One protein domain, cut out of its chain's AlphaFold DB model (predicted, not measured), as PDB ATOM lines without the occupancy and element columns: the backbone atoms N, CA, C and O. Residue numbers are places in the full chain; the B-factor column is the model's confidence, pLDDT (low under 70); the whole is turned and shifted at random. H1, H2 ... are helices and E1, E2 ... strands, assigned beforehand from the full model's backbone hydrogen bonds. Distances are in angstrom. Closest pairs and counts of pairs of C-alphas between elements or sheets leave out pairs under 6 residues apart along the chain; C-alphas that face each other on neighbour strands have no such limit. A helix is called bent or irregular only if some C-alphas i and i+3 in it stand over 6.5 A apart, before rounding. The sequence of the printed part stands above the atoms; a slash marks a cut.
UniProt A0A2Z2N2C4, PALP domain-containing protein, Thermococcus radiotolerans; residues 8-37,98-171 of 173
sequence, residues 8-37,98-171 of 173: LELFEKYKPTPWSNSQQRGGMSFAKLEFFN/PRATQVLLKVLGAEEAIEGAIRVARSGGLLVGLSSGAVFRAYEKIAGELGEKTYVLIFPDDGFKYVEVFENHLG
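This is residues 8 to 37 and 98 to 171 of the 173 residues of the protein "PALP domain-containing protein" of Thermococcus radiotolerans (UniProt A0A2Z2N2C4). A strongly twisted sheet of three strands has helix H3 over one face, running along the strands, and arm H2b of the bent helix H2 crosses H3 nearly at a right angle, with H4 packed on H2b. H1 and the other arm, H2a, lie far out at opposite ends. The printed part has 104 residues with four named helices and three named strands, in the order H1 E1 E2 H2 H3 E3 H4, and its class is mixed, helices and strands. The sheet order is E1, E2, E3, mixed; the whole is only just compact, close to loose, with a radius of gyration of the C-alphas of 15.0 A, and flat, spanning 42 by 42 by 21 A.

E1, residues 19 to 24, and E2, residues 27 to 33, form an antiparallel hairpin, with N 20 and O 31 2.8 A apart, within hydrogen-bond range. E3, residues 150 to 155, is parallel to E2, with N 153 and O 30 at 2.8 A. H3, residues 130 to 142, is on the sheet at a height of 9.6 A, making two layers, a helix on one face of a sheet; the closest C-alphas of H3 and E3 are Ser 132 and Phe 155, 4.6 A apart. H3 runs along the strands, at 8 degrees to E2 on the local plane. H2, residues 99 to 124, was assigned as one helix by its hydrogen bonds but is bent, with C-alphas 108 and 111 7.8 A apart; its arms are H2a, residues 99 to 108, and H2b, residues 111 to 124. H2b touches H3, about perpendicular at 85 degrees, with the closest C-alphas, those of Gly 116 and Gly 133, 3.9 A apart; it only grazes the sheet with residues 120 to 124. H4, residues 159 to 170, touches H2b at residues 114 to 118 alone, with the closest C-alphas, those of Ile 114 and Phe 166, 7.0 A apart. H2a is near H2b, and H1, residues 8 to 13, is apart from H3. Every O i to N i+4 pair is within hydrogen-bond range in H1, H2a, H2b and H3, and 5 of 8 are in H4.

H1 begins at C-alpha 8, (17.773, 23.340, -49.453), and is 8.5 A long. E1 measures 15.3 A, E2 19.2 A and E3 16.0 A. H2a measures 14.2 A, H2b 19.5 A and H3 18.7 A, H3 beginning at C-alpha 130, (-2.340, 3.365, -45.724). H4, 14.2 A, ends at C-alpha 170, (-14.218, 0.537, -53.548); it is irregular, with C-alphas 161 and 164 8.3 A apart.

The two C-alphas farthest apart, those of Glu 9 and Ala 100, are 44.7 A apart. Residues 38 to 97 are not printed, and C-alphas 37 and 98 are 30.6 A apart across the cut. Of the links printed whole, none is long. Mean pLDDT of the printed part is 86.2; residues 22 to 27, 102, 104 and 106 to 107 are under 70.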
ATOM      1  N   LEU A   8      17.335  23.574 -50.828       91.44
ATOM      2  CA  LEU A   8      17.773  23.340 -49.453       91.44
ATOM      3  C   LEU A   8      17.035  24.254 -48.463       91.44
ATOM      4  O   LEU A   8      16.502  23.779 -47.466       91.44
ATOM      5  N   GLU A   9      16.902  25.544 -48.793       93.69
ATOM      6  CA  GLU A   9      16.155  26.487 -47.955       93.69
ATOM      7  C   GLU A   9      14.673  26.103 -47.857       93.69
ATOM      8  O   GLU A   9      14.088  26.205 -46.779       93.69
ATOM      9  N   LEU A  10      14.069  25.628 -48.953       93.56
ATOM     10  CA  LEU A  10      12.716  25.072 -48.936       93.56
ATOM     11  C   LEU A  10      12.617  23.922 -47.926       93.56
ATOM     12  O   LEU A  10      11.705  23.915 -47.108       93.56
ATOM     13  N   PHE A  11      13.547  22.970 -47.951       91.88
ATOM     14  CA  PHE A  11      13.518  21.826 -47.042       91.88
ATOM     15  C   PHE A  11      13.638  22.227 -45.566       91.88
ATOM     16  O   PHE A  11      12.864  21.763 -44.724       91.88
ATOM     17  N   GLU A  12      14.592  23.104 -45.261       90.06
ATOM     18  CA  GLU A  12      14.907  23.517 -43.894       90.06
ATOM     19  C   GLU A  12      13.835  24.438 -43.303       90.06
ATOM     20  O   GLU A  12      13.455  24.288 -42.141       90.06
ATOM     21  N   LYS A  13      13.326  25.386 -44.103       91.19
ATOM     22  CA  LYS A  13      12.391  26.416 -43.627       91.19
ATOM     23  C   LYS A  13      10.925  26.045 -43.789       91.19
ATOM     24  O   LYS A  13      10.084  26.668 -43.144       91.19
ATOM     25  N   TYR A  14      10.580  25.037 -44.593       90.06
ATOM     26  CA  TYR A  14       9.202  24.540 -44.693       90.06
ATOM     27  C   TYR A  14       8.866  23.579 -43.540       90.06
ATOM     28  O   TYR A  14       8.446  22.432 -43.722       90.06
ATOM     29  N   LYS A  15       9.103  24.068 -42.320       88.75
ATOM     30  CA  LYS A  15       8.912  23.388 -41.040       88.75
ATOM     31  C   LYS A  15       8.291  24.361 -40.025       88.75
ATOM     32  O   LYS A  15       8.542  25.559 -40.114       88.75
ATOM     33  N   PRO A  16       7.525  23.866 -39.037       91.81
ATOM     34  CA  PRO A  16       7.070  22.483 -38.900       91.81
ATOM     35  C   PRO A  16       6.068  22.100 -40.002       91.81
ATOM     36  O   PRO A  16       5.363  22.952 -40.534       91.81
ATOM     37  N   THR A  17       5.974  20.807 -40.325       93.75
ATOM     38  CA  THR A  17       4.873  20.279 -41.153       93.75
ATOM     39  C   THR A  17       3.517  20.608 -40.503       93.75
ATOM     40  O   THR A  17       3.449  20.680 -39.267       93.75
ATOM     41  N   PRO A  18       2.439  20.817 -41.275       93.31
ATOM     42  CA  PRO A  18       1.148  21.217 -40.725       93.31
ATOM     43  C   PRO A  18       0.541  20.195 -39.764       93.31
ATOM     44  O   PRO A  18       0.842  18.998 -39.801       93.31
ATOM     45  N   TRP A  19      -0.361  20.696 -38.927       90.75
ATOM     46  CA  TRP A  19      -1.207  19.905 -38.046       90.75
ATOM     47  C   TRP A  19      -2.657  20.108 -38.484       90.75
ATOM     48  O   TRP A  19      -3.059  21.242 -38.734       90.75
ATOM     49  N   SER A  20      -3.437  19.033 -38.563       87.38
ATOM     50  CA  SER A  20      -4.889  19.106 -38.736       87.38
ATOM     51  C   SER A  20      -5.558  18.700 -37.439       87.38
ATOM     52  O   SER A  20      -5.209  17.670 -36.862       87.38
ATOM     53  N   ASN A  21      -6.527  19.480 -36.975       80.31
ATOM     54  CA  ASN A  21      -7.380  19.045 -35.878       80.31
ATOM     55  C   ASN A  21      -8.347  17.956 -36.367       80.31
ATOM     56  O   ASN A  21      -8.797  17.957 -37.511       80.31
ATOM     57  N   SER A  22      -8.660  17.018 -35.484       65.12
ATOM     58  CA  SER A  22      -9.741  16.056 -35.665       65.12
ATOM     59  C   SER A  22     -10.415  15.888 -34.309       65.12
ATOM     60  O   SER A  22      -9.822  15.343 -33.373       65.12
ATOM     61  N   GLN A  23     -11.645  16.385 -34.167       56.41
ATOM     62  CA  GLN A  23     -12.450  16.065 -32.991       56.41
ATOM     63  C   GLN A  23     -13.045  14.670 -33.176       56.41
ATOM     64  O   GLN A  23     -13.830  14.432 -34.091       56.41
ATOM     65  N   GLN A  24     -12.637  13.748 -32.310       60.94
ATOM     66  CA  GLN A  24     -13.135  12.376 -32.238       60.94
ATOM     67  C   GLN A  24     -13.733  12.147 -30.847       60.94
ATOM     68  O   GLN A  24     -13.416  12.864 -29.896       60.94
ATOM     69  N   ARG A  25     -14.614  11.151 -30.707       54.28
ATOM     70  CA  ARG A  25     -15.140  10.761 -29.388       54.28
ATOM     71  C   ARG A  25     -13.976  10.269 -28.511       54.28
ATOM     72  O   ARG A  25     -13.260   9.369 -28.927       54.28
ATOM     73  N   GLY A  26     -13.800  10.841 -27.315       54.69
ATOM     74  CA  GLY A  26     -12.800  10.393 -26.328       54.69
ATOM     75  C   GLY A  26     -11.597  11.320 -26.097       54.69
ATOM     76  O   GLY A  26     -10.756  11.001 -25.266       54.69
ATOM     77  N   GLY A  27     -11.494  12.470 -26.776       62.50
ATOM     78  CA  GLY A  27     -10.443  13.464 -26.507       62.50
ATOM     79  C   GLY A  27     -10.071  14.317 -27.721       62.50
ATOM     80  O   GLY A  27     -10.630  14.166 -28.807       62.50
ATOM     81  N   MET A  28      -9.109  15.229 -27.551       74.75
ATOM     82  CA  MET A  28      -8.621  16.072 -28.649       74.75
ATOM     83  C   MET A  28      -7.517  15.343 -29.422       74.75
ATOM     84  O   MET A  28      -6.503  14.957 -28.840       74.75
ATOM     85  N   SER A  29      -7.686  15.175 -30.736       81.31
ATOM     86  CA  SER A  29      -6.684  14.534 -31.591       81.31
ATOM     87  C   SER A  29      -6.183  15.470 -32.692       81.31
ATOM     88  O   SER A  29      -6.952  16.243 -33.271       81.31
ATOM     89  N   PHE A  30      -4.887  15.399 -32.987       88.38
ATOM     90  CA  PHE A  30      -4.258  16.122 -34.086       88.38
ATOM     91  C   PHE A  30      -3.558  15.159 -35.031       88.38
ATOM     92  O   PHE A  30      -2.833  14.273 -34.591       88.38
ATOM     93  N   ALA A  31      -3.711  15.375 -36.330       90.62
ATOM     94  CA  ALA A  31      -2.938  14.700 -37.355       90.62
ATOM     95  C   ALA A  31      -1.729  15.553 -37.755       90.62
ATOM     96  O   ALA A  31      -1.884  16.687 -38.208       90.62
ATOM     97  N   LYS A  32      -0.523  15.004 -37.619       94.75
ATOM     98  CA  LYS A  32       0.729  15.607 -38.080       94.75
ATOM     99  C   LYS A  32       0.990  15.185 -39.525       94.75
ATOM    100  O   LYS A  32       1.241  14.009 -39.787       94.75
ATOM    101  N   LEU A  33       0.898  16.132 -40.458       94.44
ATOM    102  CA  LEU A  33       0.850  15.856 -41.897       94.44
ATOM    103  C   LEU A  33       2.259  15.830 -42.509       94.44
ATOM    104  O   LEU A  33       2.715  16.797 -43.122       94.44
ATOM    105  N   GLU A  34       2.967  14.713 -42.361       96.06
ATOM    106  CA  GLU A  34       4.351  14.579 -42.837       96.06
ATOM    107  C   GLU A  34       4.473  14.491 -44.366       96.06
ATOM    108  O   GLU A  34       5.559  14.661 -44.915       96.06
ATOM    109  N   PHE A  35       3.372  14.331 -45.094       93.75
ATOM    110  CA  PHE A  35       3.383  14.446 -46.555       93.75
ATOM    111  C   PHE A  35       3.598  15.869 -47.086       93.75
ATOM    112  O   PHE A  35       3.750  16.051 -48.291       93.75
ATOM    113  N   PHE A  36       3.662  16.876 -46.207       94.81
ATOM    114  CA  PHE A  36       4.107  18.229 -46.557       94.81
ATOM    115  C   PHE A  36       5.633  18.365 -46.665       94.81
ATOM    116  O   PHE A  36       6.126  19.433 -47.017       94.81
ATOM    117  N   ASN A  37       6.396  17.309 -46.377       94.75
ATOM    118  CA  ASN A  37       7.801  17.260 -46.767       94.75
ATOM    119  C   ASN A  37       7.929  17.436 -48.306       94.75
ATOM    120  O   ASN A  37       7.152  16.830 -49.047       94.75
ATOM    121  N   PRO A  98       3.612 -10.647 -54.750       78.19
ATOM    122  CA  PRO A  98       2.736 -11.655 -55.345       78.19
ATOM    123  C   PRO A  98       1.284 -11.537 -54.864       78.19
ATOM    124  O   PRO A  98       1.031 -11.208 -53.703       78.19
ATOM    125  N   ARG A  99       0.319 -11.885 -55.728       74.81
ATOM    126  CA  ARG A  99      -1.124 -11.774 -55.439       74.81
ATOM    127  C   ARG A  99      -1.539 -12.497 -54.151       74.81
ATOM    128  O   ARG A  99      -2.325 -11.956 -53.384       74.81
ATOM    129  N   ALA A 100      -0.971 -13.671 -53.871       73.50
ATOM    130  CA  ALA A 100      -1.244 -14.421 -52.641       73.50
ATOM    131  C   ALA A 100      -0.841 -13.646 -51.372       73.50
ATOM    132  O   ALA A 100      -1.603 -13.586 -50.410       73.50
ATOM    133  N   THR A 101       0.320 -12.989 -51.383       71.25
ATOM    134  CA  THR A 101       0.784 -12.152 -50.270       71.25
ATOM    135  C   THR A 101      -0.083 -10.904 -50.111       71.25
ATOM    136  O   THR A 101      -0.388 -10.523 -48.988       71.25
ATOM    137  N   GLN A 102      -0.543 -10.296 -51.211       69.69
ATOM    138  CA  GLN A 102      -1.484  -9.170 -51.144       69.69
ATOM    139  C   GLN A 102      -2.821  -9.572 -50.502       69.69
ATOM    140  O   GLN A 102      -3.350  -8.828 -49.679       69.69
ATOM    141  N   VAL A 103      -3.354 -10.751 -50.843       70.56
ATOM    142  CA  VAL A 103      -4.581 -11.294 -50.229       70.56
ATOM    143  C   VAL A 103      -4.379 -11.544 -48.735       70.56
ATOM    144  O   VAL A 103      -5.206 -11.119 -47.935       70.56
ATOM    145  N   LEU A 104      -3.259 -12.160 -48.346       69.06
ATOM    146  CA  LEU A 104      -2.930 -12.372 -46.935       69.06
ATOM    147  C   LEU A 104      -2.823 -11.047 -46.172       69.06
ATOM    148  O   LEU A 104      -3.398 -10.923 -45.099       69.06
ATOM    149  N   LEU A 105      -2.152 -10.037 -46.732       70.81
ATOM    150  CA  LEU A 105      -2.045  -8.718 -46.102       70.81
ATOM    151  C   LEU A 105      -3.414  -8.052 -45.918       70.81
ATOM    152  O   LEU A 105      -3.658  -7.487 -44.855       70.81
ATOM    153  N   LYS A 106      -4.316  -8.153 -46.909       66.94
ATOM    154  CA  LYS A 106      -5.704  -7.669 -46.786       66.94
ATOM    155  C   LYS A 106      -6.409  -8.308 -45.590       66.94
ATOM    156  O   LYS A 106      -6.880  -7.579 -44.722       66.94
ATOM    157  N   VAL A 107      -6.382  -9.640 -45.508       66.88
ATOM    158  CA  VAL A 107      -7.010 -10.413 -44.420       66.88
ATOM    159  C   VAL A 107      -6.371 -10.119 -43.055       66.88
ATOM    160  O   VAL A 107      -7.061 -10.107 -42.043       66.88
ATOM    161  N   LEU A 108      -5.065  -9.848 -43.010       71.50
ATOM    162  CA  LEU A 108      -4.306  -9.612 -41.775       71.50
ATOM    163  C   LEU A 108      -4.338  -8.151 -41.280       71.50
ATOM    164  O   LEU A 108      -3.512  -7.770 -40.452       71.50
ATOM    165  N   GLY A 109      -5.274  -7.327 -41.762       72.44
ATOM    166  CA  GLY A 109      -5.498  -5.969 -41.247       72.44
ATOM    167  C   GLY A 109      -5.103  -4.832 -42.190       72.44
ATOM    168  O   GLY A 109      -5.295  -3.665 -41.840       72.44
ATOM    169  N   ALA A 110      -4.619  -5.116 -43.408       79.25
ATOM    170  CA  ALA A 110      -4.466  -4.057 -44.412       79.25
ATOM    171  C   ALA A 110      -5.825  -3.493 -44.861       79.25
ATOM    172  O   ALA A 110      -5.885  -2.345 -45.293       79.25
ATOM    173  N   GLU A 111      -6.919  -4.248 -44.712       85.44
ATOM    174  CA  GLU A 111      -8.271  -3.721 -44.918       85.44
ATOM    175  C   GLU A 111      -8.606  -2.597 -43.927       85.44
ATOM    176  O   GLU A 111      -9.042  -1.527 -44.345       85.44
ATOM    177  N   GLU A 112      -8.281  -2.757 -42.642       90.00
ATOM    178  CA  GLU A 112      -8.500  -1.700 -41.647       90.00
ATOM    179  C   GLU A 112      -7.703  -0.434 -41.977       90.00
ATOM    180  O   GLU A 112      -8.197   0.683 -41.818       90.00
ATOM    181  N   ALA A 113      -6.480  -0.596 -42.487       92.25
ATOM    182  CA  ALA A 113      -5.656   0.517 -42.937       92.25
ATOM    183  C   ALA A 113      -6.317   1.295 -44.089       92.25
ATOM    184  O   ALA A 113      -6.362   2.527 -44.063       92.25
ATOM    185  N   ILE A 114      -6.870   0.580 -45.074       93.75
ATOM    186  CA  ILE A 114      -7.588   1.172 -46.209       93.75
ATOM    187  C   ILE A 114      -8.851   1.892 -45.722       93.75
ATOM    188  O   ILE A 114      -9.057   3.066 -46.038       93.75
ATOM    189  N   GLU A 115      -9.664   1.232 -44.899       93.06
ATOM    190  CA  GLU A 115     -10.884   1.819 -44.346       93.06
ATOM    191  C   GLU A 115     -10.598   3.060 -43.496       93.06
ATOM    192  O   GLU A 115     -11.340   4.042 -43.557       93.06
ATOM    193  N   GLY A 116      -9.524   3.037 -42.705       93.88
ATOM    194  CA  GLY A 116      -9.078   4.186 -41.927       93.88
ATOM    195  C   GLY A 116      -8.742   5.378 -42.810       93.88
ATOM    196  O   GLY A 116      -9.216   6.482 -42.554       93.88
ATOM    197  N   ALA A 117      -7.981   5.153 -43.882       94.69
ATOM    198  CA  ALA A 117      -7.636   6.206 -44.833       94.69
ATOM    199  C   ALA A 117      -8.885   6.775 -45.530       94.69
ATOM    200  O   ALA A 117      -9.030   7.996 -45.630       94.69
ATOM    201  N   ILE A 118      -9.833   5.916 -45.925       94.38
ATOM    202  CA  ILE A 118     -11.120   6.334 -46.508       94.38
ATOM    203  C   ILE A 118     -11.947   7.147 -45.504       94.38
ATOM    204  O   ILE A 118     -12.561   8.146 -45.880       94.38
ATOM    205  N   ARG A 119     -11.972   6.755 -44.225       92.88
ATOM    206  CA  ARG A 119     -12.668   7.513 -43.176       92.88
ATOM    207  C   ARG A 119     -12.071   8.898 -42.997       92.88
ATOM    208  O   ARG A 119     -12.834   9.856 -43.016       92.88
ATOM    209  N   VAL A 120     -10.745   9.007 -42.897       92.62
ATOM    210  CA  VAL A 120     -10.049  10.303 -42.811       92.62
ATOM    211  C   VAL A 120     -10.365  11.178 -44.027       92.62
ATOM    212  O   VAL A 120     -10.627  12.369 -43.867       92.62
ATOM    213  N   ALA A 121     -10.427  10.597 -45.227       93.75
ATOM    214  CA  ALA A 121     -10.808  11.329 -46.431       93.75
ATOM    215  C   ALA A 121     -12.262  11.827 -46.373       93.75
ATOM    216  O   ALA A 121     -12.525  12.988 -46.678       93.75
ATOM    217  N   ARG A 122     -13.202  10.978 -45.944       91.69
ATOM    218  CA  ARG A 122     -14.635  11.314 -45.873       91.69
ATOM    219  C   ARG A 122     -14.975  12.305 -44.760       91.69
ATOM    220  O   ARG A 122     -15.861  13.128 -44.957       91.69
ATOM    221  N   SER A 123     -14.320  12.222 -43.604       88.19
ATOM    222  CA  SER A 123     -14.614  13.089 -42.456       88.19
ATOM    223  C   SER A 123     -13.760  14.354 -42.418       88.19
ATOM    224  O   SER A 123     -14.250  15.404 -42.014       88.19
ATOM    225  N   GLY A 124     -12.492  14.260 -42.824       84.38
ATOM    226  CA  GLY A 124     -11.509  15.338 -42.719       84.38
ATOM    227  C   GLY A 124     -11.077  15.941 -44.054       84.38
ATOM    228  O   GLY A 124     -10.271  16.865 -44.054       84.38
ATOM    229  N   GLY A 125     -11.553  15.421 -45.190       90.06
ATOM    230  CA  GLY A 125     -11.163  15.904 -46.521       90.06
ATOM    231  C   GLY A 125      -9.703  15.613 -46.892       90.06
ATOM    232  O   GLY A 125      -9.194  16.168 -47.865       90.06
ATOM    233  N   LEU A 126      -9.011  14.764 -46.125       92.00
ATOM    234  CA  LEU A 126      -7.598  14.445 -46.317       92.00
ATOM    235  C   LEU A 126      -7.439  13.007 -46.811       92.00
ATOM    236  O   LEU A 126      -7.669  12.055 -46.069       92.00
ATOM    237  N   LEU A 127      -6.997  12.839 -48.057       94.31
ATOM    238  CA  LEU A 127      -6.638  11.524 -48.582       94.31
ATOM    239  C   LEU A 127      -5.225  11.149 -48.116       94.31
ATOM    240  O   LEU A 127      -4.224  11.624 -48.653       94.31
ATOM    241  N   VAL A 128      -5.150  10.307 -47.088       94.75
ATOM    242  CA  VAL A 128      -3.898   9.914 -46.422       94.75
ATOM    243  C   VAL A 128      -3.425   8.528 -46.855       94.75
ATOM    244  O   VAL A 128      -4.209   7.726 -47.362       94.75
ATOM    245  N   GLY A 129      -2.139   8.234 -46.659       92.81
ATOM    246  CA  GLY A 129      -1.582   6.915 -46.957       92.81
ATOM    247  C   GLY A 129      -2.101   5.799 -46.044       92.81
ATOM    248  O   GLY A 129      -2.696   6.041 -44.990       92.81
ATOM    249  N   LEU A 130      -1.833   4.550 -46.429       92.25
ATOM    250  CA  LEU A 130      -2.340   3.365 -45.724       92.25
ATOM    251  C   LEU A 130      -1.855   3.295 -44.267       92.25
ATOM    252  O   LEU A 130      -2.641   3.006 -43.370       92.25
ATOM    253  N   SER A 131      -0.586   3.625 -43.995       91.50
ATOM    254  CA  SER A 131      -0.070   3.656 -42.618       91.50
ATOM    255  C   SER A 131      -0.792   4.687 -41.746       91.50
ATOM    256  O   SER A 131      -1.058   4.415 -40.578       91.50
ATOM    257  N   SER A 132      -1.159   5.841 -42.310       94.12
ATOM    258  CA  SER A 132      -1.969   6.853 -41.622       94.12
ATOM    259  C   SER A 132      -3.359   6.316 -41.283       94.12
ATOM    260  O   SER A 132      -3.843   6.509 -40.169       94.12
ATOM    261  N   GLY A 133      -3.980   5.594 -42.220       93.31
ATOM    262  CA  GLY A 133      -5.262   4.931 -41.999       93.31
ATOM    263  C   GLY A 133      -5.207   3.865 -40.903       93.31
ATOM    264  O   GLY A 133      -6.090   3.826 -40.048       93.31
ATOM    265  N   ALA A 134      -4.134   3.070 -40.854       92.81
ATOM    266  CA  ALA A 134      -3.916   2.087 -39.792       92.81
ATOM    267  C   ALA A 134      -3.799   2.753 -38.410       92.81
ATOM    268  O   ALA A 134      -4.461   2.333 -37.463       92.81
ATOM    269  N   VAL A 135      -3.010   3.830 -38.305       92.75
ATOM    270  CA  VAL A 135      -2.870   4.613 -37.063       92.75
ATOM    271  C   VAL A 135      -4.214   5.203 -36.638       92.75
ATOM    272  O   VAL A 135      -4.572   5.141 -35.464       92.75
ATOM    273  N   PHE A 136      -4.977   5.740 -37.589       92.56
ATOM    274  CA  PHE A 136      -6.295   6.299 -37.319       92.56
ATOM    275  C   PHE A 136      -7.289   5.246 -36.821       92.56
ATOM    276  O   PHE A 136      -7.965   5.491 -35.826       92.56
ATOM    277  N   ARG A 137      -7.348   4.061 -37.446       92.38
ATOM    278  CA  ARG A 137      -8.197   2.960 -36.959       92.38
ATOM    279  C   ARG A 137      -7.774   2.463 -35.589       92.38
ATOM    280  O   ARG A 137      -8.636   2.230 -34.747       92.38
ATOM    281  N   ALA A 138      -6.471   2.308 -35.359       91.06
ATOM    282  CA  ALA A 138      -5.958   1.911 -34.056       91.06
ATOM    283  C   ALA A 138      -6.401   2.909 -32.981       91.06
ATOM    284  O   ALA A 138      -6.947   2.492 -31.965       91.06
ATOM    285  N   TYR A 139      -6.254   4.212 -33.246       90.56
ATOM    286  CA  TYR A 139      -6.735   5.268 -32.356       90.56
ATOM    287  C   TYR A 139      -8.251   5.196 -32.136       90.56
ATOM    288  O   TYR A 139      -8.682   5.184 -30.990       90.56
ATOM    289  N   GLU A 140      -9.056   5.086 -33.198       88.44
ATOM    290  CA  GLU A 140     -10.526   5.013 -33.113       88.44
ATOM    291  C   GLU A 140     -10.997   3.865 -32.202       88.44
ATOM    292  O   GLU A 140     -11.939   4.045 -31.433       88.44
ATOM    293  N   LYS A 141     -10.319   2.710 -32.240       89.06
ATOM    294  CA  LYS A 141     -10.661   1.541 -31.416       89.06
ATOM    295  C   LYS A 141     -10.399   1.746 -29.928       89.06
ATOM    296  O   LYS A 141     -11.183   1.274 -29.114       89.06
ATOM    297  N   ILE A 142      -9.307   2.425 -29.580       89.44
ATOM    298  CA  ILE A 142      -8.865   2.561 -28.184       89.44
ATOM    299  C   ILE A 142      -9.186   3.937 -27.588       89.44
ATOM    300  O   ILE A 142      -8.999   4.141 -26.394       89.44
ATOM    301  N   ALA A 143      -9.682   4.897 -28.380       85.31
ATOM    302  CA  ALA A 143      -9.918   6.275 -27.939       85.31
ATOM    303  C   ALA A 143     -10.824   6.370 -26.701       85.31
ATOM    304  O   ALA A 143     -10.588   7.218 -25.845       85.31
ATOM    305  N   GLY A 144     -11.810   5.476 -26.569       83.25
ATOM    306  CA  GLY A 144     -12.680   5.410 -25.389       83.25
ATOM    307  C   GLY A 144     -11.970   4.988 -24.096       83.25
ATOM    308  O   GLY A 144     -12.470   5.269 -23.013       83.25
ATOM    309  N   GLU A 145     -10.802   4.351 -24.198       87.81
ATOM    310  CA  GLU A 145     -10.021   3.822 -23.071       87.81
ATOM    311  C   GLU A 145      -8.833   4.720 -22.698       87.81
ATOM    312  O   GLU A 145      -8.312   4.645 -21.586       87.81
ATOM    313  N   LEU A 146      -8.382   5.585 -23.614       82.75
ATOM    314  CA  LEU A 146      -7.150   6.355 -23.435       82.75
ATOM    315  C   LEU A 146      -7.275   7.524 -22.429       82.75
ATOM    316  O   LEU A 146      -6.246   8.096 -22.036       82.75
ATOM    317  N   GLY A 147      -8.499   7.837 -21.987       80.00
ATOM    318  CA  GLY A 147      -8.832   8.950 -21.093       80.00
ATOM    319  C   GLY A 147      -8.823  10.317 -21.789       80.00
ATOM    320  O   GLY A 147      -8.487  10.437 -22.960       80.00
ATOM    321  N   GLU A 148      -9.169  11.383 -21.067       82.00
ATOM    322  CA  GLU A 148      -9.166  12.737 -21.640       82.00
ATOM    323  C   GLU A 148      -7.742  13.310 -21.724       82.00
ATOM    324  O   GLU A 148      -7.217  13.889 -20.771       82.00
ATOM    325  N   LYS A 149      -7.090  13.137 -22.879       84.69
ATOM    326  CA  LYS A 149      -5.776  13.728 -23.189       84.69
ATOM    327  C   LYS A 149      -5.739  14.280 -24.616       84.69
ATOM    328  O   LYS A 149      -6.696  14.172 -25.381       84.69
ATOM    329  N   THR A 150      -4.608  14.891 -24.966       85.69
ATOM    330  CA  THR A 150      -4.299  15.267 -26.350       85.69
ATOM    331  C   THR A 150      -3.499  14.158 -27.025       85.69
ATOM    332  O   THR A 150      -2.445  13.767 -26.521       85.69
ATOM    333  N   TYR A 151      -3.970  13.688 -28.178       89.38
ATOM    334  CA  TYR A 151      -3.309  12.652 -28.975       89.38
ATOM    335  C   TYR A 151      -2.786  13.229 -30.285       89.38
ATOM    336  O   TYR A 151      -3.454  14.035 -30.932       89.38
ATOM    337  N   VAL A 152      -1.600  12.787 -30.701       90.88
ATOM    338  CA  VAL A 152      -1.001  13.178 -31.979       90.88
ATOM    339  C   VAL A 152      -0.841  11.938 -32.847       90.88
ATOM    340  O   VAL A 152      -0.072  11.036 -32.524       90.88
ATOM    341  N   LEU A 153      -1.574  11.900 -33.953       93.06
ATOM    342  CA  LEU A 153      -1.492  10.868 -34.972       93.06
ATOM    343  C   LEU A 153      -0.493  11.325 -36.032       93.06
ATOM    344  O   LEU A 153      -0.651  12.385 -36.634       93.06
ATOM    345  N   ILE A 154       0.546  10.535 -36.274       93.38
ATOM    346  CA  ILE A 154       1.539  10.851 -37.303       93.38
ATOM    347  C   ILE A 154       1.065  10.277 -38.631       93.38
ATOM    348  O   ILE A 154       0.919   9.062 -38.745       93.38
ATOM    349  N   PHE A 155       0.840  11.139 -39.626       94.81
ATOM    350  CA  PHE A 155       0.418  10.752 -40.971       94.81
ATOM    351  C   PHE A 155       1.613  10.829 -41.925       94.81
ATOM    352  O   PHE A 155       1.968  11.929 -42.360       94.81
ATOM    353  N   PRO A 156       2.284   9.691 -42.212       92.69
ATOM    354  CA  PRO A 156       3.614   9.699 -42.805       92.69
ATOM    355  C   PRO A 156       3.649  10.169 -44.251       92.69
ATOM    356  O   PRO A 156       4.638  10.781 -44.631       92.69
ATOM    357  N   ASP A 157       2.636   9.831 -45.044       93.38
ATOM    358  CA  ASP A 157       2.520  10.120 -46.473       93.38
ATOM    359  C   ASP A 157       1.049  10.347 -46.891       93.38
ATOM    360  O   ASP A 157       0.111  10.122 -46.116       93.38
ATOM    361  N   ASP A 158       0.850  10.855 -48.111       92.94
ATOM    362  CA  ASP A 158      -0.474  11.052 -48.702       92.94
ATOM    363  C   ASP A 158      -0.965   9.805 -49.449       92.94
ATOM    364  O   ASP A 158      -0.195   8.906 -49.801       92.94
ATOM    365  N   GLY A 159      -2.278   9.741 -49.662       91.38
ATOM    366  CA  GLY A 159      -2.932   8.587 -50.270       91.38
ATOM    367  C   GLY A 159      -2.838   8.538 -51.795       91.38
ATOM    368  O   GLY A 159      -3.169   7.511 -52.378       91.38
ATOM    369  N   PHE A 160      -2.347   9.586 -52.467       90.75
ATOM    370  CA  PHE A 160      -2.302   9.617 -53.937       90.75
ATOM    371  C   PHE A 160      -1.377   8.545 -54.525       90.75
ATOM    372  O   PHE A 160      -1.558   8.111 -55.657       90.75
ATOM    373  N   LYS A 161      -0.420   8.055 -53.735       85.19
ATOM    374  CA  LYS A 161       0.464   6.939 -54.105       85.19
ATOM    375  C   LYS A 161      -0.232   5.573 -54.098       85.19
ATOM    376  O   LYS A 161       0.347   4.603 -54.572       85.19
ATOM    377  N   TYR A 162      -1.441   5.489 -53.544       88.12
ATOM    378  CA  TYR A 162      -2.175   4.244 -53.309       88.12
ATOM    379  C   TYR A 162      -3.568   4.251 -53.964       88.12
ATOM    380  O   TYR A 162      -4.437   3.491 -53.545       88.12
ATOM    381  N   VAL A 163      -3.793   5.089 -54.985       89.81
ATOM    382  CA  VAL A 163      -5.097   5.230 -55.670       89.81
ATOM    383  C   VAL A 163      -5.636   3.887 -56.154       89.81
ATOM    384  O   VAL A 163      -6.758   3.540 -55.803       89.81
ATOM    385  N   GLU A 164      -4.814   3.080 -56.825       87.00
ATOM    386  CA  GLU A 164      -5.221   1.748 -57.298       87.00
ATOM    387  C   GLU A 164      -5.700   0.842 -56.151       87.00
ATOM    388  O   GLU A 164      -6.620   0.043 -56.307       87.00
ATOM    389  N   VAL A 165      -5.098   0.952 -54.960       88.12
ATOM    390  CA  VAL A 165      -5.519   0.168 -53.788       88.12
ATOM    391  C   VAL A 165      -6.907   0.609 -53.325       88.12
ATOM    392  O   VAL A 165      -7.731  -0.241 -52.978       88.12
ATOM    393  N   PHE A 166      -7.176   1.916 -53.341       90.38
ATOM    394  CA  PHE A 166      -8.482   2.470 -52.989       90.38
ATOM    395  C   PHE A 166      -9.555   2.111 -54.019       90.38
ATOM    396  O   PHE A 166     -10.630   1.670 -53.622       90.38
ATOM    397  N   GLU A 167      -9.265   2.227 -55.316       89.88
ATOM    398  CA  GLU A 167     -10.190   1.867 -56.402       89.88
ATOM    399  C   GLU A 167     -10.605   0.396 -56.324       89.88
ATOM    400  O   GLU A 167     -11.798   0.085 -56.304       89.88
ATOM    401  N   ASN A 168      -9.625  -0.498 -56.157       87.19
ATOM    402  CA  ASN A 168      -9.868  -1.929 -55.994       87.19
ATOM    403  C   ASN A 168     -10.705  -2.250 -54.745       87.19
ATOM    404  O   ASN A 168     -11.493  -3.192 -54.754       87.19
ATOM    405  N   HIS A 169     -10.520  -1.517 -53.643       87.69
ATOM    406  CA  HIS A 169     -11.306  -1.728 -52.424       87.69
ATOM    407  C   HIS A 169     -12.732  -1.168 -52.544       87.69
ATOM    408  O   HIS A 169     -13.665  -1.738 -51.988       87.69
ATOM    409  N   LEU A 170     -12.913  -0.078 -53.293       89.06
ATOM    410  CA  LEU A 170     -14.218   0.537 -53.548       89.06
ATOM    411  C   LEU A 170     -15.009  -0.151 -54.675       89.06
ATOM    412  O   LEU A 170     -16.152   0.232 -54.921       89.06
ATOM    413  N   GLY A 171     -14.426  -1.148 -55.349       88.56
ATOM    414  CA  GLY A 171     -15.057  -1.857 -56.465       88.56
ATOM    415  C   GLY A 171     -15.189  -1.004 -57.729       88.56
ATOM    416  O   GLY A 171     -16.146  -1.169 -58.481       88.56
TER     417      GLY A 171